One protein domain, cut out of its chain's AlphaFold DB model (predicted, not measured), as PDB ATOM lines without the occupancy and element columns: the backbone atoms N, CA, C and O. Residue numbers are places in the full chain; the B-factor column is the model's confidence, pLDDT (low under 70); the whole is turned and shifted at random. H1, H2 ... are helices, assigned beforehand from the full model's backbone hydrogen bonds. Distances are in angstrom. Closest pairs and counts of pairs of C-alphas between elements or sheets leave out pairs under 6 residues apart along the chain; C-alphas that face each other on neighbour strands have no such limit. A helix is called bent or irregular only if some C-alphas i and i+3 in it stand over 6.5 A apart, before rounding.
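AT A GLANCE: This is residues 376 to 526 of the 756 residues of the protein "BTAD domain-containing protein" of Chlorobi bacterium OLB7 (UniProt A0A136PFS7). Six helices, H2, H3, H4, H6, H7 and H8, stand side by side as an up-and-down bundle, each running against the one before it in the chain; H2, H3 and H4 pack together toward one end of the long axis, H6 and H7 follow, and H8 makes the other end, where residues 518 to 526 stick out. Short H1 packs on H2 and H4, with a long loop after it. The printed part has 151 residues, with eight named helices, H1 to H8 in order, and no named strand: all helix. It is compact, with a radius of gyration of the C-alphas of 17.1 A, yet elongated, spanning 59 by 36 by 25 A.

IN THESE COORDINATES: Find C-alpha 500 at (7.044, 43.867, -64.508); from there H8, residues 500 to 526, runs 38.1 A to C-alpha 526 at (34.942, 69.109, -58.524). Before it come H7, residues 484 to 497, 19.1 A, and H6, residues 461 to 480, 28.3 A. H7 is irregular: C-alphas 493 and 496 are 7.8 A apart. H5 is residues 454 to 457, 4.9 A; H4, residues 436 to 451, 23.0 A; H3, residues 418 to 430, 18.1 A; H2, residues 399 to 412, 20.0 A. H1, residues 376 to 383, 10.9 A, begins at C-alpha 376, (9.658, 48.304, -31.153).

HOW THE PARTS SIT: Start at H8, whose residues 503 to 514 alone touch H7, closest at the C-alphas of Pro 484 and Leu 510, 5.9 A; this hairpin has a shallow tilt of 10 degrees, opposite ways. H7 forms another hairpin with H6, closest at the C-alphas of His 468 and Ala 497, 6.0 A. H6 and H4 are the hubs, touching four helices each. They touch each other, closest at the C-alphas of Leu 439 and Ala 474, 6.4 A, at a steep tilt of 38 degrees, only just past shallow. H3 touches H6 at the C-alphas of Val 429 and Gly 470, 4.6 A, and forms a hairpin with H2, closest at the C-alphas of Pro 400 and Ile 428, 5.3 A. H1 touches H4, closest at the C-alphas of Thr 377 and Ala 441, 6.4 A, at a steep tilt of 49 degrees. H5 touches no helix but is near H4. Every O i to N i+4 pair is within hydrogen-bond range in H1, H2, H3, H4, H6 and H8, and 6 of 10 in H7; H5 is too short for such a pair.

THE WHOLE: The C-alphas farthest apart, those of Pro 415 and Glu 526, are 61.3 A apart. The printed part has no cut; the link from H1 to H2 is long and the others are tight. Mean pLDDT of the printed part is 86.0; look for values under 70 at residues 376 to 377, 380, 385 to 397, 455 to 457 and 524 to 526.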
ATOM      1  N   VAL A 376      10.165  49.662 -30.913       64.00
ATOM      2  CA  VAL A 376       9.658  48.304 -31.153       64.00
ATOM      3  C   VAL A 376       9.939  47.770 -32.570       64.00
ATOM      4  O   VAL A 376      10.363  46.631 -32.759       64.00
ATOM      5  N   THR A 377       9.743  48.614 -33.580       61.66
ATOM      6  CA  THR A 377      10.003  48.306 -34.989       61.66
ATOM      7  C   THR A 377      11.468  48.014 -35.302       61.66
ATOM      8  O   THR A 377      11.752  47.118 -36.091       61.66
ATOM      9  N   LEU A 378      12.400  48.753 -34.700       72.88
ATOM     10  CA  LEU A 378      13.837  48.581 -34.911       72.88
ATOM     11  C   LEU A 378      14.324  47.285 -34.263       72.88
ATOM     12  O   LEU A 378      15.063  46.540 -34.900       72.88
ATOM     13  N   THR A 379      13.848  46.979 -33.055       73.38
ATOM     14  CA  THR A 379      14.151  45.717 -32.365       73.38
ATOM     15  C   THR A 379      13.699  44.517 -33.195       73.38
ATOM     16  O   THR A 379      14.484  43.602 -33.432       73.38
ATOM     17  N   TYR A 380      12.475  44.559 -33.739       68.31
ATOM     18  CA  TYR A 380      11.987  43.489 -34.610       68.31
ATOM     19  C   TYR A 380      12.852  43.311 -35.869       68.31
ATOM     20  O   TYR A 380      13.177  42.183 -36.233       68.31
ATOM     21  N   LEU A 381      13.247  44.403 -36.539       72.00
ATOM     22  CA  LEU A 381      14.099  44.306 -37.733       72.00
ATOM     23  C   LEU A 381      15.492  43.746 -37.431       72.00
ATOM     24  O   LEU A 381      16.067  43.096 -38.301       72.00
ATOM     25  N   LEU A 382      16.026  44.015 -36.239       76.38
ATOM     26  CA  LEU A 382      17.346  43.549 -35.825       76.38
ATOM     27  C   LEU A 382      17.350  42.066 -35.463       76.38
ATOM     28  O   LEU A 382      18.196  41.325 -35.964       76.38
ATOM     29  N   ASP A 383      16.423  41.644 -34.605       77.81
ATOM     30  CA  ASP A 383      16.518  40.348 -33.929       77.81
ATOM     31  C   ASP A 383      15.508  39.313 -34.457       77.81
ATOM     32  O   ASP A 383      15.644  38.125 -34.177       77.81
ATOM     33  N   ASN A 384      14.519  39.729 -35.265       71.94
ATOM     34  CA  ASN A 384      13.345  38.921 -35.640       71.94
ATOM     35  C   ASN A 384      12.607  38.310 -34.429       71.94
ATOM     36  O   ASN A 384      11.908  37.306 -34.572       71.94
ATOM     37  N   ASP A 385      12.772  38.898 -33.244       68.50
ATOM     38  CA  ASP A 385      12.217  38.390 -31.991       68.50
ATOM     39  C   ASP A 385      10.755  38.859 -31.835       68.50
ATOM     40  O   ASP A 385      10.476  40.048 -32.047       68.50
ATOM     41  N   PRO A 386       9.784  37.973 -31.531       60.19
ATOM     42  CA  PRO A 386       8.416  38.383 -31.224       60.19
ATOM     43  C   PRO A 386       8.349  39.355 -30.034       60.19
ATOM     44  O   PRO A 386       8.933  39.121 -28.979       60.19
ATOM     45  N   ILE A 387       7.565  40.429 -30.190       59.56
ATOM     46  CA  ILE A 387       7.290  41.444 -29.158       59.56
ATOM     47  C   ILE A 387       6.442  40.843 -28.023       59.56
ATOM     48  O   ILE A 387       5.239  41.085 -27.937       59.56
ATOM     49  N   ASN A 388       7.038  40.034 -27.153       54.22
ATOM     50  CA  ASN A 388       6.309  39.423 -26.040       54.22
ATOM     51  C   ASN A 388       6.460  40.193 -24.711       54.22
ATOM     52  O   ASN A 388       5.683  39.937 -23.799       54.22
ATOM     53  N   GLU A 389       7.376  41.169 -24.600       53.94
ATOM     54  CA  GLU A 389       7.705  41.833 -23.315       53.94
ATOM     55  C   GLU A 389       7.641  43.377 -23.319       53.94
ATOM     56  O   GLU A 389       8.226  44.031 -22.461       53.94
ATOM     57  N   ILE A 390       6.900  44.009 -24.235       53.62
ATOM     58  CA  ILE A 390       6.762  45.485 -24.253       53.62
ATOM     59  C   ILE A 390       5.518  45.922 -23.463       53.62
ATOM     60  O   ILE A 390       4.662  46.670 -23.936       53.62
ATOM     61  N   GLU A 391       5.390  45.432 -22.232       48.06
ATOM     62  CA  GLU A 391       4.423  45.956 -21.265       48.06
ATOM     63  C   GLU A 391       5.075  47.118 -20.498       48.06
ATOM     64  O   GLU A 391       5.756  46.921 -19.498       48.06
ATOM     65  N   GLY A 392       4.895  48.356 -20.981       52.12
ATOM     66  CA  GLY A 392       5.230  49.559 -20.197       52.12
ATOM     67  C   GLY A 392       5.796  50.756 -20.964       52.12
ATOM     68  O   GLY A 392       5.663  51.881 -20.490       52.12
ATOM     69  N   THR A 393       6.367  50.563 -22.157       49.16
ATOM     70  CA  THR A 393       6.981  51.649 -22.960       49.16
ATOM     71  C   THR A 393       6.138  52.096 -24.164       49.16
ATOM     72  O   THR A 393       6.494  53.046 -24.855       49.16
ATOM     73  N   ALA A 394       4.987  51.457 -24.403       47.22
ATOM     74  CA  ALA A 394       4.177  51.619 -25.615       47.22
ATOM     75  C   ALA A 394       3.262  52.864 -25.666       47.22
ATOM     76  O   ALA A 394       2.484  52.996 -26.606       47.22
ATOM     77  N   THR A 395       3.293  53.774 -24.689       49.25
ATOM     78  CA  THR A 395       2.224  54.781 -24.527       49.25
ATOM     79  C   THR A 395       2.261  55.981 -25.478       49.25
ATOM     80  O   THR A 395       1.341  56.784 -25.414       49.25
ATOM     81  N   ASN A 396       3.247  56.113 -26.374       62.38
ATOM     82  CA  ASN A 396       3.430  57.321 -27.200       62.38
ATOM     83  C   ASN A 396       3.975  57.031 -28.616       62.38
ATOM     84  O   ASN A 396       4.752  57.809 -29.176       62.38
ATOM     85  N   LEU A 397       3.637  55.876 -29.188       67.62
ATOM     86  CA  LEU A 397       4.117  55.494 -30.516       67.62
ATOM     87  C   LEU A 397       3.257  56.153 -31.610       67.62
ATOM     88  O   LEU A 397       2.086  56.465 -31.408       67.62
ATOM     89  N   ARG A 398       3.824  56.375 -32.805       80.56
ATOM     90  CA  ARG A 398       3.003  56.740 -33.974       80.56
ATOM     91  C   ARG A 398       2.048  55.588 -34.290       80.56
ATOM     92  O   ARG A 398       2.427  54.426 -34.156       80.56
ATOM     93  N   GLU A 399       0.851  55.907 -34.777       86.75
ATOM     94  CA  GLU A 399      -0.204  54.922 -35.058       86.75
ATOM     95  C   GLU A 399       0.283  53.697 -35.868       86.75
ATOM     96  O   GLU A 399      -0.008  52.577 -35.447       86.75
ATOM     97  N   PRO A 400       1.102  53.821 -36.938       86.19
ATOM     98  CA  PRO A 400       1.620  52.650 -37.659       86.19
ATOM     99  C   PRO A 400       2.456  51.702 -36.797       86.19
ATOM    100  O   PRO A 400       2.402  50.489 -36.983       86.19
ATOM    101  N   ILE A 401       3.219  52.242 -35.846       85.12
ATOM    102  CA  ILE A 401       4.057  51.464 -34.930       85.12
ATOM    103  C   ILE A 401       3.167  50.750 -33.902       85.12
ATOM    104  O   ILE A 401       3.382  49.570 -33.627       85.12
ATOM    105  N   GLU A 402       2.135  51.420 -33.378       85.62
ATOM    106  CA  GLU A 402       1.153  50.791 -32.481       85.62
ATOM    107  C   GLU A 402       0.394  49.654 -33.174       85.62
ATOM    108  O   GLU A 402       0.260  48.556 -32.625       85.62
ATOM    109  N   LEU A 403      -0.085  49.900 -34.398       89.38
ATOM    110  CA  LEU A 403      -0.762  48.896 -35.217       89.38
ATOM    111  C   LEU A 403       0.153  47.704 -35.494       89.38
ATOM    112  O   LEU A 403      -0.299  46.561 -35.449       89.38
ATOM    113  N   LEU A 404       1.438  47.957 -35.734       87.00
ATOM    114  CA  LEU A 404       2.414  46.907 -35.971       87.00
ATOM    115  C   LEU A 404       2.706  46.079 -34.715       87.00
ATOM    116  O   LEU A 404       2.783  44.856 -34.810       87.00
ATOM    117  N   ALA A 405       2.798  46.707 -33.541       84.31
ATOM    118  CA  ALA A 405       2.923  45.985 -32.276       84.31
ATOM    119  C   ALA A 405       1.710  45.065 -32.040       84.31
ATOM    120  O   ALA A 405       1.875  43.883 -31.740       84.31
ATOM    121  N   ARG A 406       0.489  45.569 -32.283       87.75
ATOM    122  CA  ARG A 406      -0.742  44.757 -32.223       87.75
ATOM    123  C   ARG A 406      -0.738  43.630 -33.253       87.75
ATOM    124  O   ARG A 406      -1.137  42.516 -32.930       87.75
ATOM    125  N   LEU A 407      -0.282  43.896 -34.479       88.62
ATOM    126  CA  LEU A 407      -0.192  42.887 -35.534       88.62
ATOM    127  C   LEU A 407       0.713  41.734 -35.102       88.62
ATOM    128  O   LEU A 407       0.335  40.575 -35.249       88.62
ATOM    129  N   GLN A 408       1.874  42.033 -34.525       83.88
ATOM    130  CA  GLN A 408       2.792  41.002 -34.050       83.88
ATOM    131  C   GLN A 408       2.210  40.185 -32.893       83.88
ATOM    132  O   GLN A 408       2.325  38.962 -32.915       83.88
ATOM    133  N   GLN A 409       1.506  40.820 -31.951       86.06
ATOM    134  CA  GLN A 409       0.771  40.103 -30.898       86.06
ATOM    135  C   GLN A 409      -0.263  39.132 -31.491       86.06
ATOM    136  O   GLN A 409      -0.376  37.996 -31.037       86.06
ATOM    137  N   GLN A 410      -0.989  39.545 -32.537       88.19
ATOM    138  CA  GLN A 410      -1.952  38.670 -33.218       88.19
ATOM    139  C   GLN A 410      -1.279  37.524 -33.984       88.19
ATOM    140  O   GLN A 410      -1.827  36.424 -34.027       88.19
ATOM    141  N   VAL A 411      -0.101  37.758 -34.569       85.38
ATOM    142  CA  VAL A 411       0.691  36.722 -35.257       85.38
ATOM    143  C   VAL A 411       1.264  35.703 -34.268       85.38
ATOM    144  O   VAL A 411       1.326  34.521 -34.591       85.38
ATOM    145  N   ALA A 412       1.651  36.138 -33.065       84.69
ATOM    146  CA  ALA A 412       2.165  35.266 -32.009       84.69
ATOM    147  C   ALA A 412       1.061  34.487 -31.258       84.69
ATOM    148  O   ALA A 412       1.345  33.469 -30.622       84.69
ATOM    149  N   ALA A 413      -0.195  34.941 -31.319       86.06
ATOM    150  CA  ALA A 413      -1.320  34.294 -30.650       86.06
ATOM    151  C   ALA A 413      -1.601  32.882 -31.199       86.06
ATOM    152  O   ALA A 413      -1.479  32.618 -32.393       86.06
ATOM    153  N   THR A 414      -2.031  31.964 -30.324       84.38
ATOM    154  CA  THR A 414      -2.405  30.588 -30.695       84.38
ATOM    155  C   THR A 414      -3.841  30.276 -30.235       84.38
ATOM    156  O   THR A 414      -4.061  30.157 -29.029       84.38
ATOM    157  N   PRO A 415      -4.822  30.105 -31.151       84.50
ATOM    158  CA  PRO A 415      -4.705  30.247 -32.604       84.50
ATOM    159  C   PRO A 415      -4.626  31.718 -33.040       84.50
ATOM    160  O   PRO A 415      -5.257  32.588 -32.439       84.50
ATOM    161  N   ALA A 416      -3.884  31.986 -34.112       85.25
ATOM    162  CA  ALA A 416      -3.784  33.322 -34.687       85.25
ATOM    163  C   ALA A 416      -5.127  33.758 -35.295       85.25
ATOM    164  O   ALA A 416      -5.783  32.988 -36.005       85.25
ATOM    165  N   ASN A 417      -5.529  35.009 -35.060       90.31
ATOM    166  CA  ASN A 417      -6.738  35.572 -35.655       90.31
ATOM    167  C   ASN A 417      -6.424  36.166 -37.040       90.31
ATOM    168  O   ASN A 417      -5.980  37.308 -37.158       90.31
ATOM    169  N   LEU A 418      -6.669  35.381 -38.094       87.44
ATOM    170  CA  LEU A 418      -6.400  35.768 -39.484       87.44
ATOM    171  C   LEU A 418      -7.106  37.058 -39.915       87.44
ATOM    172  O   LEU A 418      -6.514  37.854 -40.638       87.44
ATOM    173  N   GLU A 419      -8.350  37.266 -39.489       90.56
ATOM    174  CA  GLU A 419      -9.123  38.460 -39.846       90.56
ATOM    175  C   GLU A 419      -8.496  39.706 -39.213       90.56
ATOM    176  O   GLU A 419      -8.185  40.663 -39.920       90.56
ATOM    177  N   ALA A 420      -8.168  39.643 -37.919       92.19
ATOM    178  CA  ALA A 420      -7.494  40.739 -37.222       92.19
ATOM    179  C   ALA A 420      -6.109  41.051 -37.819       92.19
ATOM    180  O   ALA A 420      -5.758  42.217 -37.992       92.19
ATOM    181  N   ILE A 421      -5.327  40.026 -38.180       90.31
ATOM    182  CA  ILE A 421      -4.031  40.193 -38.862       90.31
ATOM    183  C   ILE A 421      -4.214  40.939 -40.190       90.31
ATOM    184  O   ILE A 421      -3.450  41.856 -40.492       90.31
ATOM    185  N   GLN A 422      -5.226  40.569 -40.978       91.12
ATOM    186  CA  GLN A 422      -5.501  41.206 -42.267       91.12
ATOM    187  C   GLN A 422      -5.950  42.660 -42.105       91.12
ATOM    188  O   GLN A 422      -5.452  43.523 -42.828       91.12
ATOM    189  N   GLU A 423      -6.845  42.936 -41.156       94.06
ATOM    190  CA  GLU A 423      -7.320  44.289 -40.860       94.06
ATOM    191  C   GLU A 423      -6.181  45.203 -40.401       94.06
ATOM    192  O   GLU A 423      -6.043  46.315 -40.911       94.06
ATOM    193  N   LEU A 424      -5.323  44.721 -39.496       94.12
ATOM    194  CA  LEU A 424      -4.169  45.475 -39.001       94.12
ATOM    195  C   LEU A 424      -3.130  45.713 -40.104       94.12
ATOM    196  O   LEU A 424      -2.660  46.837 -40.268       94.12
ATOM    197  N   ALA A 425      -2.806  44.691 -40.902       93.69
ATOM    198  CA  ALA A 425      -1.899  44.837 -42.038       93.69
ATOM    199  C   ALA A 425      -2.435  45.847 -43.066       93.69
ATOM    200  O   ALA A 425      -1.684  46.694 -43.550       93.69
ATOM    201  N   GLU A 426      -3.733  45.784 -43.377       95.00
ATOM    202  CA  GLU A 426      -4.404  46.720 -44.277       95.00
ATOM    203  C   GLU A 426      -4.407  48.150 -43.714       95.00
ATOM    204  O   GLU A 426      -4.171  49.094 -44.472       95.00
ATOM    205  N   ALA A 427      -4.627  48.318 -42.408       95.69
ATOM    206  CA  ALA A 427      -4.572  49.614 -41.739       95.69
ATOM    207  C   ALA A 427      -3.171  50.241 -41.821       95.69
ATOM    208  O   ALA A 427      -3.055  51.400 -42.222       95.69
ATOM    209  N   ILE A 428      -2.112  49.468 -41.544       94.31
ATOM    210  CA  ILE A 428      -0.719  49.945 -41.610       94.31
ATOM    211  C   ILE A 428      -0.379  50.429 -43.020       94.31
ATOM    212  O   ILE A 428       0.070  51.560 -43.179       94.31
ATOM    213  N   VAL A 429      -0.618  49.621 -44.064       95.00
ATOM    214  CA  VAL A 429      -0.259  50.052 -45.427       95.00
ATOM    215  C   VAL A 429      -1.095  51.219 -45.914       95.00
ATOM    216  O   VAL A 429      -0.593  52.014 -46.704       95.00
ATOM    217  N   ARG A 430      -2.364  51.329 -45.503       95.25
ATOM    218  CA  ARG A 430      -3.240  52.450 -45.879       95.25
ATOM    219  C   ARG A 430      -2.891  53.746 -45.156       95.25
ATOM    220  O   ARG A 430      -3.311  54.800 -45.634       95.25
ATOM    221  N   HIS A 431      -2.149  53.677 -44.054       94.75
ATOM    222  CA  HIS A 431      -1.711  54.862 -43.340       94.75
ATOM    223  C   HIS A 431      -0.847  55.757 -44.257       94.75
ATOM    224  O   HIS A 431      -0.017  55.246 -45.018       94.75
ATOM    225  N   PRO A 432      -1.035  57.090 -44.237       95.38
ATOM    226  CA  PRO A 432      -0.179  58.013 -44.973       95.38
ATOM    227  C   PRO A 432       1.289  57.885 -44.552       95.38
ATOM    228  O   PRO A 432       1.593  57.749 -43.371       95.38
ATOM    229  N   ILE A 433       2.206  57.966 -45.514       96.31
ATOM    230  CA  ILE A 433       3.646  57.986 -45.234       96.31
ATOM    231  C   ILE A 433       4.055  59.449 -45.114       96.31
ATOM    232  O   ILE A 433       4.170  60.144 -46.125       96.31
ATOM    233  N   LEU A 434       4.200  59.913 -43.875       95.81
ATOM    234  CA  LEU A 434       4.513  61.304 -43.538       95.81
ATOM    235  C   LEU A 434       5.917  61.444 -42.939       95.81
ATOM    236  O   LEU A 434       6.455  62.547 -42.916       95.81
ATOM    237  N   ALA A 435       6.491  60.354 -42.429       95.00
ATOM    238  CA  ALA A 435       7.809  60.319 -41.809       95.00
ATOM    239  C   ALA A 435       8.589  59.040 -42.122       95.00
ATOM    240  O   ALA A 435       8.033  58.022 -42.537       95.00
ATOM    241  N   ILE A 436       9.890  59.081 -41.829       93.88
ATOM    242  CA  ILE A 436      10.803  57.944 -41.950       93.88
ATOM    243  C   ILE A 436      10.332  56.745 -41.119       93.88
ATOM    244  O   ILE A 436      10.410  55.612 -41.586       93.88
ATOM    245  N   ASP A 437       9.769  56.963 -39.932       90.00
ATOM    246  CA  ASP A 437       9.266  55.865 -39.097       90.00
ATOM    247  C   ASP A 437       8.049  55.148 -39.717       90.00
ATOM    248  O   ASP A 437       7.879  53.942 -39.520       90.00
ATOM    249  N   ASP A 438       7.248  55.835 -40.541       93.25
ATOM    250  CA  ASP A 438       6.144  55.204 -41.280       93.25
ATOM    251  C   ASP A 438       6.694  54.256 -42.375       93.25
ATOM    252  O   ASP A 438       6.126  53.189 -42.642       93.25
ATOM    253  N   LEU A 439       7.848  54.596 -42.973       94.12
ATOM    254  CA  LEU A 439       8.573  53.713 -43.897       94.12
ATOM    255  C   LEU A 439       9.142  52.491 -43.172       94.12
ATOM    256  O   LEU A 439       9.036  51.381 -43.691       94.12
ATOM    257  N   VAL A 440       9.692  52.670 -41.964       91.12
ATOM    258  CA  VAL A 440      10.181  51.555 -41.134       91.12
ATOM    259  C   VAL A 440       9.034  50.596 -40.819       91.12
ATOM    260  O   VAL A 440       9.174  49.393 -41.038       91.12
ATOM    261  N   ALA A 441       7.884  51.107 -40.367       90.25
ATOM    262  CA  ALA A 441       6.708  50.283 -40.081       90.25
ATOM    263  C   ALA A 441       6.231  49.511 -41.325       90.25
ATOM    264  O   ALA A 441       5.942  48.315 -41.246       90.25
ATOM    265  N   THR A 442       6.229  50.171 -42.487       92.00
ATOM    266  CA  THR A 442       5.909  49.532 -43.769       92.00
ATOM    267  C   THR A 442       6.903  48.413 -44.093       92.00
ATOM    268  O   THR A 442       6.491  47.294 -44.388       92.00
ATOM    269  N   HIS A 443       8.211  48.664 -43.984       91.00
ATOM    270  CA  HIS A 443       9.257  47.665 -44.238       91.00
ATOM    271  C   HIS A 443       9.116  46.443 -43.326       91.00
ATOM    272  O   HIS A 443       9.168  45.303 -43.795       91.00
ATOM    273  N   VAL A 444       8.889  46.672 -42.028       88.56
ATOM    274  CA  VAL A 444       8.658  45.602 -41.049       88.56
ATOM    275  C   VAL A 444       7.454  44.756 -41.439       88.56
ATOM    276  O   VAL A 444       7.543  43.529 -41.426       88.56
ATOM    277  N   LEU A 445       6.341  45.392 -41.806       91.69
ATOM    278  CA  LEU A 445       5.128  44.687 -42.201       91.69
ATOM    279  C   LEU A 445       5.387  43.726 -43.368       91.69
ATOM    280  O   LEU A 445       4.975  42.567 -43.309       91.69
ATOM    281  N   PHE A 446       6.085  44.178 -44.414       90.75
ATOM    282  CA  PHE A 446       6.394  43.322 -45.562       90.75
ATOM    283  C   PHE A 446       7.255  42.121 -45.179       90.75
ATOM    284  O   PHE A 446       7.004  41.010 -45.655       90.75
ATOM    285  N   ARG A 447       8.233  42.314 -44.289       88.62
ATOM    286  CA  ARG A 447       9.044  41.211 -43.765       88.62
ATOM    287  C   ARG A 447       8.227  40.223 -42.958       88.62
ATOM    288  O   ARG A 447       8.318  39.028 -43.223       88.62
ATOM    289  N   LEU A 448       7.408  40.726 -42.038       86.75
ATOM    290  CA  LEU A 448       6.542  39.906 -41.199       86.75
ATOM    291  C   LEU A 448       5.632  39.032 -42.068       86.75
ATOM    292  O   LEU A 448       5.568  37.829 -41.864       86.75
ATOM    293  N   ILE A 449       5.000  39.598 -43.100       86.56
ATOM    294  CA  ILE A 449       4.166  38.832 -44.043       86.56
ATOM    295  C   ILE A 449       4.993  37.791 -44.814       86.56
ATOM    296  O   ILE A 449       4.528  36.673 -45.045       86.56
ATOM    297  N   GLY A 450       6.226  38.127 -45.201       84.94
ATOM    298  CA  GLY A 450       7.136  37.206 -45.887       84.94
ATOM    299  C   GLY A 450       7.520  35.978 -45.050       84.94
ATOM    300  O   GLY A 450       7.678  34.882 -45.613       84.94
ATOM    301  N   THR A 451       7.628  36.148 -43.729       84.38
ATOM    302  CA  THR A 451       7.993  35.097 -42.767       84.38
ATOM    303  C   THR A 451       6.801  34.277 -42.261       84.38
ATOM    304  O   THR A 451       7.022  33.207 -41.696       84.38
ATOM    305  N   MET A 452       5.552  34.696 -42.510       82.19
ATOM    306  CA  MET A 452       4.370  33.928 -42.088       82.19
ATOM    307  C   MET A 452       4.291  32.530 -42.755       82.19
ATOM    308  O   MET A 452       4.714  32.366 -43.908       82.19
ATOM    309  N   PRO A 453       3.712  31.512 -42.075       75.69
ATOM    310  CA  PRO A 453       3.509  30.166 -42.631       75.69
ATOM    311  C   PRO A 453       2.692  30.154 -43.939       75.69
ATOM    312  O   PRO A 453       1.926  31.073 -44.215       75.69
ATOM    313  N   GLN A 454       2.817  29.104 -44.769       76.88
ATOM    314  CA  GLN A 454       2.158  29.043 -46.094       76.88
ATOM    315  C   GLN A 454       0.632  29.221 -46.052       76.88
ATOM    316  O   GLN A 454       0.064  29.823 -46.959       76.88
ATOM    317  N   GLU A 455      -0.014  28.739 -44.998       65.12
ATOM    318  CA  GLU A 455      -1.447  28.913 -44.733       65.12
ATOM    319  C   GLU A 455      -1.864  30.395 -44.604       65.12
ATOM    320  O   GLU A 455      -2.979  30.748 -44.978       65.12
ATOM    321  N   PHE A 456      -0.942  31.285 -44.222       60.44
ATOM    322  CA  PHE A 456      -1.129  32.743 -44.203       60.44
ATOM    323  C   PHE A 456      -0.762  33.415 -45.540       60.44
ATOM    324  O   PHE A 456      -1.154  34.555 -45.788       60.44
ATOM    325  N   LYS A 457      -0.036  32.728 -46.437       66.25
ATOM    326  CA  LYS A 457       0.373  33.267 -47.752       66.25
ATOM    327  C   LYS A 457      -0.757  33.277 -48.780       66.25
ATOM    328  O   LYS A 457      -0.651  33.977 -49.789       66.25
ATOM    329  N   ALA A 458      -1.860  32.569 -48.520       78.94
ATOM    330  CA  ALA A 458      -3.108  32.707 -49.267       78.94
ATOM    331  C   ALA A 458      -3.819  34.030 -48.906       78.94
ATOM    332  O   ALA A 458      -4.939  34.049 -48.404       78.94
ATOM    333  N   LEU A 459      -3.141  35.157 -49.144       78.19
ATOM    334  CA  LEU A 459      -3.652  36.487 -48.832       78.19
ATOM    335  C   LEU A 459      -4.877  36.789 -49.709       78.19
ATOM    336  O   LEU A 459      -4.780  36.631 -50.936       78.19
ATOM    337  N   PRO A 460      -5.988  37.286 -49.134       87.50
ATOM    338  CA  PRO A 460      -7.128  37.745 -49.914       87.50
ATOM    339  C   PRO A 460      -6.715  38.805 -50.939       87.50
ATOM    340  O   PRO A 460      -5.866  39.657 -50.663       87.50
ATOM    341  N   ASP A 461      -7.369  38.820 -52.104       88.00
ATOM    342  CA  ASP A 461      -7.082  39.786 -53.180       88.00
ATOM    343  C   ASP A 461      -7.188  41.247 -52.717       88.00
ATOM    344  O   ASP A 461      -6.537  42.138 -53.262       88.00
ATOM    345  N   ARG A 462      -8.019  41.507 -51.703       91.44
ATOM    346  CA  ARG A 462      -8.122  42.813 -51.046       91.44
ATOM    347  C   ARG A 462      -6.810  43.208 -50.360       91.44
ATOM    348  O   ARG A 462      -6.284  44.273 -50.668       91.44
ATOM    349  N   LEU A 463      -6.271  42.355 -49.487       90.31
ATOM    350  CA  LEU A 463      -5.020  42.629 -48.777       90.31
ATOM    351  C   LEU A 463      -3.832  42.663 -49.742       90.31
ATOM    352  O   LEU A 463      -3.001  43.557 -49.644       90.31
ATOM    353  N   ARG A 464      -3.785  41.768 -50.739       90.50
ATOM    354  CA  ARG A 464      -2.734  41.790 -51.773       90.50
ATOM    355  C   ARG A 464      -2.676  43.133 -52.508       90.50
ATOM    356  O   ARG A 464      -1.590  43.674 -52.692       90.50
ATOM    357  N   ARG A 465      -3.835  43.690 -52.885       93.06
ATOM    358  CA  ARG A 465      -3.926  45.036 -53.477       93.06
ATOM    359  C   ARG A 465      -3.495  46.125 -52.497       93.06
ATOM    360  O   ARG A 465      -2.722  46.991 -52.876       93.06
ATOM    361  N   ALA A 466      -3.934  46.054 -51.240       94.06
ATOM    362  CA  ALA A 466      -3.541  47.028 -50.224       94.06
ATOM    363  C   ALA A 466      -2.018  47.046 -49.989       94.06
ATOM    364  O   ALA A 466      -1.431  48.123 -49.914       94.06
ATOM    365  N   LEU A 467      -1.383  45.869 -49.935       93.06
ATOM    366  CA  LEU A 467       0.070  45.724 -49.839       93.06
ATOM    367  C   LEU A 467       0.758  46.308 -51.072       93.06
ATOM    368  O   LEU A 467       1.630  47.156 -50.929       93.06
ATOM    369  N   HIS A 468       0.328  45.933 -52.277       94.88
ATOM    370  CA  HIS A 468       0.855  46.523 -53.510       94.88
ATOM    371  C   HIS A 468       0.813  48.061 -53.476       94.88
ATOM    372  O   HIS A 468       1.831  48.721 -53.678       94.88
ATOM    373  N   ASP A 469      -0.347  48.633 -53.145       95.75
ATOM    374  CA  ASP A 469      -0.532  50.082 -53.120       95.75
ATOM    375  C   ASP A 469       0.285  50.752 -52.005       95.75
ATOM    376  O   ASP A 469       0.766  51.872 -52.182       95.75
ATOM    377  N   GLY A 470       0.461  50.080 -50.863       95.81
ATOM    378  CA  GLY A 470       1.325  50.526 -49.768       95.81
ATOM    379  C   GLY A 470       2.797  50.573 -50.159       95.81
ATOM    380  O   GLY A 470       3.447  51.599 -49.966       95.81
ATOM    381  N   LEU A 471       3.305  49.502 -50.775       96.44
ATOM    382  CA  LEU A 471       4.682  49.453 -51.269       96.44
ATOM    383  C   LEU A 471       4.921  50.526 -52.328       96.44
ATOM    384  O   LEU A 471       5.930  51.227 -52.281       96.44
ATOM    385  N   LYS A 472       3.973  50.683 -53.256       97.25
ATOM    386  CA  LYS A 472       4.025  51.730 -54.275       97.25
ATOM    387  C   LYS A 472       4.107  53.118 -53.644       97.25
ATOM    388  O   LYS A 472       5.003  53.875 -53.997       97.25
ATOM    389  N   ARG A 473       3.242  53.431 -52.667       97.12
ATOM    390  CA  ARG A 473       3.300  54.704 -51.926       97.12
ATOM    391  C   ARG A 473       4.647  54.915 -51.240       97.12
ATOM    392  O   ARG A 473       5.147  56.034 -51.272       97.12
ATOM    393  N   ALA A 474       5.227  53.877 -50.639       97.12
ATOM    394  CA  ALA A 474       6.526  53.971 -49.976       97.12
ATOM    395  C   ALA A 474       7.656  54.286 -50.962       97.12
ATOM    396  O   ALA A 474       8.447  55.197 -50.719       97.12
ATOM    397  N   VAL A 475       7.688  53.597 -52.107       97.94
ATOM    398  CA  VAL A 475       8.672  53.867 -53.163       97.94
ATOM    399  C   VAL A 475       8.463  55.260 -53.762       97.94
ATOM    400  O   VAL A 475       9.424  56.015 -53.854       97.94
ATOM    401  N   ASP A 476       7.227  55.642 -54.100       97.81
ATOM    402  CA  ASP A 476       6.902  56.976 -54.632       97.81
ATOM    403  C   ASP A 476       7.285  58.095 -53.638       97.81
ATOM    404  O   ASP A 476       7.718  59.178 -54.036       97.81
ATOM    405  N   HIS A 477       7.130  57.850 -52.331       97.19
ATOM    406  CA  HIS A 477       7.533  58.787 -51.281       97.19
ATOM    407  C   HIS A 477       9.060  58.937 -51.214       97.19
ATOM    408  O   HIS A 477       9.560  60.061 -51.231       97.19
ATOM    409  N   LEU A 478       9.812  57.832 -51.219       97.69
ATOM    410  CA  LEU A 478      11.280  57.862 -51.252       97.69
ATOM    411  C   LEU A 478      11.837  58.496 -52.537       97.69
ATOM    412  O   LEU A 478      12.846  59.198 -52.484       97.69
ATOM    413  N   GLU A 479      11.183  58.274 -53.682       97.69
ATOM    414  CA  GLU A 479      11.520  58.931 -54.953       97.69
ATOM    415  C   GLU A 479      11.360  60.452 -54.840       97.69
ATOM    416  O   GLU A 479      12.255  61.193 -55.245       97.69
ATOM    417  N   ARG A 480      10.266  60.926 -54.226       96.75
ATOM    418  CA  ARG A 480      10.025  62.358 -53.981       96.75
ATOM    419  C   ARG A 480      11.058  62.977 -53.041       96.75
ATOM    420  O   ARG A 480      11.452  64.116 -53.256       96.75
ATOM    421  N   LEU A 481      11.492  62.229 -52.027       96.19
ATOM    422  CA  LEU A 481      12.553  62.641 -51.102       96.19
ATOM    423  C   LEU A 481      13.967  62.489 -51.688       96.19
ATOM    424  O   LEU A 481      14.936  62.866 -51.035       96.19
ATOM    425  N   ARG A 482      14.103  61.937 -52.903       97.19
ATOM    426  CA  ARG A 482      15.389  61.718 -53.583       97.19
ATOM    427  C   ARG A 482      16.363  60.878 -52.739       97.19
ATOM    428  O   ARG A 482      17.540  61.226 -52.621       97.19
ATOM    429  N   LEU A 483      15.877  59.765 -52.173       96.94
ATOM    430  CA  LEU A 483      16.628  58.850 -51.289       96.94
ATOM    431  C   LEU A 483      16.959  57.500 -51.969       96.94
ATOM    432  O   LEU A 483      16.403  56.457 -51.601       96.94
ATOM    433  N   PRO A 484      17.865  57.466 -52.966       96.69
ATOM    434  CA  PRO A 484      18.126  56.267 -53.770       96.69
ATOM    435  C   PRO A 484      18.642  55.071 -52.955       96.69
ATOM    436  O   PRO A 484      18.291  53.929 -53.262       96.69
ATOM    437  N   ALA A 485      19.415  55.320 -51.891       96.12
ATOM    438  CA  ALA A 485      19.977  54.277 -51.030       96.12
ATOM    439  C   ALA A 485      18.907  53.452 -50.291       96.12
ATOM    440  O   ALA A 485      19.156  52.298 -49.953       96.12
ATOM    441  N   MET A 486      17.708  54.006 -50.082       96.88
ATOM    442  CA  MET A 486      16.574  53.300 -49.468       96.88
ATOM    443  C   MET A 486      15.637  52.673 -50.509       96.88
ATOM    444  O   MET A 486      15.041  51.626 -50.265       96.88
ATOM    445  N   ILE A 487      15.538  53.260 -51.707       97.62
ATOM    446  CA  ILE A 487      14.716  52.714 -52.801       97.62
ATOM    447  C   ILE A 487      15.287  51.379 -53.292       97.62
ATOM    448  O   ILE A 487      14.542  50.414 -53.482       97.62
ATOM    449  N   ALA A 488      16.605  51.307 -53.516       96.44
ATOM    450  CA  ALA A 488      17.226  50.134 -54.135       96.44
ATOM    451  C   ALA A 488      16.990  48.835 -53.334       96.44
ATOM    452  O   ALA A 488      16.572  47.838 -53.938       96.44
ATOM    453  N   PRO A 489      17.173  48.817 -52.000       95.19
ATOM    454  CA  PRO A 489      16.901  47.640 -51.179       95.19
ATOM    455  C   PRO A 489      15.416  47.273 -51.129       95.19
ATOM    456  O   PRO A 489      15.094  46.093 -51.275       95.19
ATOM    457  N   MET A 490      14.503  48.249 -51.035       95.19
ATOM    458  CA  MET A 490      13.058  47.974 -51.076       95.19
ATOM    459  C   MET A 490      12.636  47.316 -52.395       95.19
ATOM    460  O   MET A 490      11.910  46.321 -52.389       95.19
ATOM    461  N   LEU A 491      13.128  47.809 -53.538       96.25
ATOM    462  CA  LEU A 491      12.856  47.196 -54.846       96.25
ATOM    463  C   LEU A 491      13.529  45.828 -55.009       96.25
ATOM    464  O   LEU A 491      13.029  44.982 -55.753       96.25
ATOM    465  N   LYS A 492      14.671  45.600 -54.358       95.44
ATOM    466  CA  LYS A 492      15.359  44.304 -54.369       95.44
ATOM    467  C   LYS A 492      14.579  43.261 -53.570       95.44
ATOM    468  O   LYS A 492      14.392  42.151 -54.061       95.44
ATOM    469  N   GLU A 493      14.129  43.615 -52.372       93.00
ATOM    470  CA  GLU A 493      13.465  42.698 -51.443       93.00
ATOM    471  C   GLU A 493      11.991  42.472 -51.824       93.00
ATOM    472  O   GLU A 493      11.533  41.334 -51.952       93.00
ATOM    473  N   PHE A 494      11.261  43.551 -52.113       94.44
ATOM    474  CA  PHE A 494       9.808  43.527 -52.317       94.44
ATOM    475  C   PHE A 494       9.384  43.765 -53.771       94.44
ATOM    476  O   PHE A 494       8.194  43.798 -54.075       94.44
ATOM    477  N   GLY A 495      10.334  43.866 -54.705       92.62
ATOM    478  CA  GLY A 495      10.058  44.144 -56.121       92.62
ATOM    479  C   GLY A 495       9.118  43.149 -56.806       92.62
ATOM    480  O   GLY A 495       8.471  43.492 -57.791       92.62
ATOM    481  N   HIS A 496       9.017  41.929 -56.275       92.00
ATOM    482  CA  HIS A 496       8.119  40.883 -56.763       92.00
ATOM    483  C   HIS A 496       6.627  41.210 -56.572       92.00
ATOM    484  O   HIS A 496       5.789  40.574 -57.206       92.00
ATOM    485  N   ALA A 497       6.291  42.178 -55.712       90.62
ATOM    486  CA  ALA A 497       4.921  42.639 -55.524       90.62
ATOM    487  C   ALA A 497       4.437  43.546 -56.670       90.62
ATOM    488  O   ALA A 497       3.233  43.649 -56.882       90.62
ATOM    489  N   PHE A 498       5.350  44.175 -57.417       94.00
ATOM    490  CA  PHE A 498       5.019  45.029 -58.557       94.00
ATOM    491  C   PHE A 498       4.786  44.224 -59.834       94.00
ATOM    492  O   PHE A 498       5.373  43.157 -60.049       94.00
ATOM    493  N   SER A 499       4.011  44.789 -60.763       95.06
ATOM    494  CA  SER A 499       4.041  44.300 -62.139       95.06
ATOM    495  C   SER A 499       5.425  44.522 -62.765       95.06
ATOM    496  O   SER A 499       6.176  45.427 -62.391       95.06
ATOM    497  N   LYS A 500       5.766  43.724 -63.787       95.75
ATOM    498  CA  LYS A 500       7.044  43.867 -64.508       95.75
ATOM    499  C   LYS A 500       7.257  45.296 -65.035       95.75
ATOM    500  O   LYS A 500       8.374  45.800 -64.970       95.75
ATOM    501  N   GLY A 501       6.199  45.936 -65.540       97.44
ATOM    502  CA  GLY A 501       6.255  47.302 -66.068       97.44
ATOM    503  C   GLY A 501       6.526  48.350 -64.987       97.44
ATOM    504  O   GLY A 501       7.394  49.201 -65.171       97.44
ATOM    505  N   GLU A 502       5.842  48.254 -63.843       96.88
ATOM    506  CA  GLU A 502       6.057  49.156 -62.702       96.88
ATOM    507  C   GLU A 502       7.469  49.016 -62.134       96.88
ATOM    508  O   GLU A 502       8.160  50.019 -61.960       96.88
ATOM    509  N   LEU A 503       7.943  47.783 -61.928       96.94
ATOM    510  CA  LEU A 503       9.294  47.535 -61.425       96.94
ATOM    511  C   LEU A 503      10.367  48.118 -62.358       96.94
ATOM    512  O   LEU A 503      11.345  48.701 -61.889       96.94
ATOM    513  N   THR A 504      10.194  47.987 -63.679       97.50
ATOM    514  CA  THR A 504      11.094  48.612 -64.661       97.50
ATOM    515  C   THR A 504      11.057  50.139 -64.571       97.50
ATOM    516  O   THR A 504      12.119  50.758 -64.602       97.50
ATOM    517  N   ALA A 505       9.877  50.747 -64.413       97.56
ATOM    518  CA  ALA A 505       9.743  52.197 -64.281       97.56
ATOM    519  C   ALA A 505      10.435  52.731 -63.013       97.56
ATOM    520  O   ALA A 505      11.216  53.679 -63.099       97.56
ATOM    521  N   HIS A 506      10.227  52.083 -61.863       97.50
ATOM    522  CA  HIS A 506      10.888  52.453 -60.606       97.50
ATOM    523  C   HIS A 506      12.411  52.284 -60.673       97.50
ATOM    524  O   HIS A 506      13.150  53.166 -60.245       97.50
ATOM    525  N   ARG A 507      12.916  51.200 -61.279       97.81
ATOM    526  CA  ARG A 507      14.367  51.017 -61.486       97.81
ATOM    527  C   ARG A 507      14.970  52.089 -62.396       97.81
ATOM    528  O   ARG A 507      16.087  52.531 -62.144       97.81
ATOM    529  N   ALA A 508      14.245  52.517 -63.430       96.62
ATOM    530  CA  ALA A 508      14.690  53.600 -64.304       96.62
ATOM    531  C   ALA A 508      14.750  54.947 -63.562       96.62
ATOM    532  O   ALA A 508      15.726  55.681 -63.724       96.62
ATOM    533  N   ARG A 509      13.753  55.249 -62.716       97.81
ATOM    534  CA  ARG A 509      13.757  56.441 -61.849       97.81
ATOM    535  C   ARG A 509      14.891  56.406 -60.828       97.81
ATOM    536  O   ARG A 509      15.616  57.386 -60.717       97.81
ATOM    537  N   LEU A 510      15.108  55.269 -60.165       97.50
ATOM    538  CA  LEU A 510      16.247  55.063 -59.266       97.50
ATOM    539  C   LEU A 510      17.585  55.351 -59.965       97.50
ATOM    540  O   LEU A 510      18.384  56.122 -59.449       97.50
ATOM    541  N   ALA A 511      17.807  54.797 -61.161       95.00
ATOM    542  CA  ALA A 511      19.032  55.038 -61.926       95.00
ATOM    543  C   ALA A 511      19.179  56.499 -62.401       95.00
ATOM    544  O   ALA A 511      20.289  56.963 -62.658       95.00
ATOM    545  N   ALA A 512      18.075  57.234 -62.573       94.88
ATOM    546  CA  ALA A 512      18.120  58.670 -62.847       94.88
ATOM    547  C   ALA A 512      18.518  59.463 -61.594       94.88
ATOM    548  O   ALA A 512      19.435  60.273 -61.678       94.88
ATOM    549  N   LEU A 513      17.905  59.167 -60.442       94.88
ATOM    550  CA  LEU A 513      18.238  59.790 -59.157       94.88
ATOM    551  C   LEU A 513      19.695  59.532 -58.753       94.88
ATOM    552  O   LEU A 513      20.369  60.447 -58.301       94.88
ATOM    553  N   GLN A 514      20.200  58.309 -58.945       93.56
ATOM    554  CA  GLN A 514      21.603  57.984 -58.667       93.56
ATOM    555  C   GLN A 514      22.558  58.814 -59.527       93.56
ATOM    556  O   GLN A 514      23.465  59.426 -58.983       93.56
ATOM    557  N   ARG A 515      22.308  58.919 -60.839       91.75
ATOM    558  CA  ARG A 515      23.128  59.752 -61.736       91.75
ATOM    559  C   ARG A 515      23.065  61.235 -61.392       91.75
ATOM    560  O   ARG A 515      24.069  61.923 -61.509       91.75
ATOM    561  N   GLU A 516      21.895  61.730 -61.005       91.06
ATOM    562  CA  GLU A 516      21.730  63.117 -60.572       91.06
ATOM    563  C   GLU A 516      22.539  63.391 -59.297       91.06
ATOM    564  O   GLU A 516      23.284  64.362 -59.251       91.06
ATOM    565  N   ARG A 517      22.476  62.492 -58.305       87.38
ATOM    566  CA  ARG A 517      23.265  62.590 -57.068       87.38
ATOM    567  C   ARG A 517      24.761  62.459 -57.304       87.38
ATOM    568  O   ARG A 517      25.525  63.232 -56.743       87.38
ATOM    569  N   GLU A 518      25.175  61.516 -58.142       86.12
ATOM    570  CA  GLU A 518      26.571  61.384 -58.556       86.12
ATOM    571  C   GLU A 518      27.044  62.669 -59.237       86.12
ATOM    572  O   GLU A 518      28.121  63.139 -58.912       86.12
ATOM    573  N   ALA A 519      26.234  63.284 -60.105       84.00
ATOM    574  CA  ALA A 519      26.572  64.554 -60.744       84.00
ATOM    575  C   ALA A 519      26.615  65.733 -59.757       84.00
ATOM    576  O   ALA A 519      27.508  66.563 -59.869       84.00
ATOM    577  N   GLU A 520      25.701  65.815 -58.785       81.19
ATOM    578  CA  GLU A 520      25.734  66.827 -57.714       81.19
ATOM    579  C   GLU A 520      26.975  66.664 -56.826       81.19
ATOM    580  O   GLU A 520      27.663  67.638 -56.526       81.19
ATOM    581  N   GLN A 521      27.286  65.428 -56.430       75.69
ATOM    582  CA  GLN A 521      28.449  65.117 -55.607       75.69
ATOM    583  C   GLN A 521      29.747  65.340 -56.378       75.69
ATOM    584  O   GLN A 521      30.691  65.894 -55.822       75.69
ATOM    585  N   LEU A 522      29.787  64.962 -57.658       74.25
ATOM    586  CA  LEU A 522      30.905  65.253 -58.545       74.25
ATOM    587  C   LEU A 522      31.041  66.760 -58.724       74.25
ATOM    588  O   LEU A 522      32.134  67.245 -58.550       74.25
ATOM    589  N   ALA A 523      29.968  67.520 -58.943       74.50
ATOM    590  CA  ALA A 523      30.038  68.978 -59.051       74.50
ATOM    591  C   ALA A 523      30.502  69.642 -57.745       74.50
ATOM    592  O   ALA A 523      31.223  70.632 -57.792       74.50
ATOM    593  N   SER A 524      30.128  69.106 -56.579       69.94
ATOM    594  CA  SER A 524      30.595  69.600 -55.277       69.94
ATOM    595  C   SER A 524      32.061  69.243 -55.012       69.94
ATOM    596  O   SER A 524      32.816  70.076 -54.511       69.94
ATOM    597  N   ASN A 525      32.471  68.016 -55.340       67.06
ATOM    598  CA  ASN A 525      33.849  67.556 -55.187       67.06
ATOM    599  C   ASN A 525      34.754  68.215 -56.223       67.06
ATOM    600  O   ASN A 525      35.809  68.705 -55.858       67.06
ATOM    601  N   GLU A 526      34.315  68.317 -57.474       64.88
ATOM    602  CA  GLU A 526      34.942  69.109 -58.524       64.88
ATOM    603  C   GLU A 526      34.999  70.558 -58.079       64.88
ATOM    604  O   GLU A 526      36.074  71.107 -58.111       64.88
TER     605      GLU A 526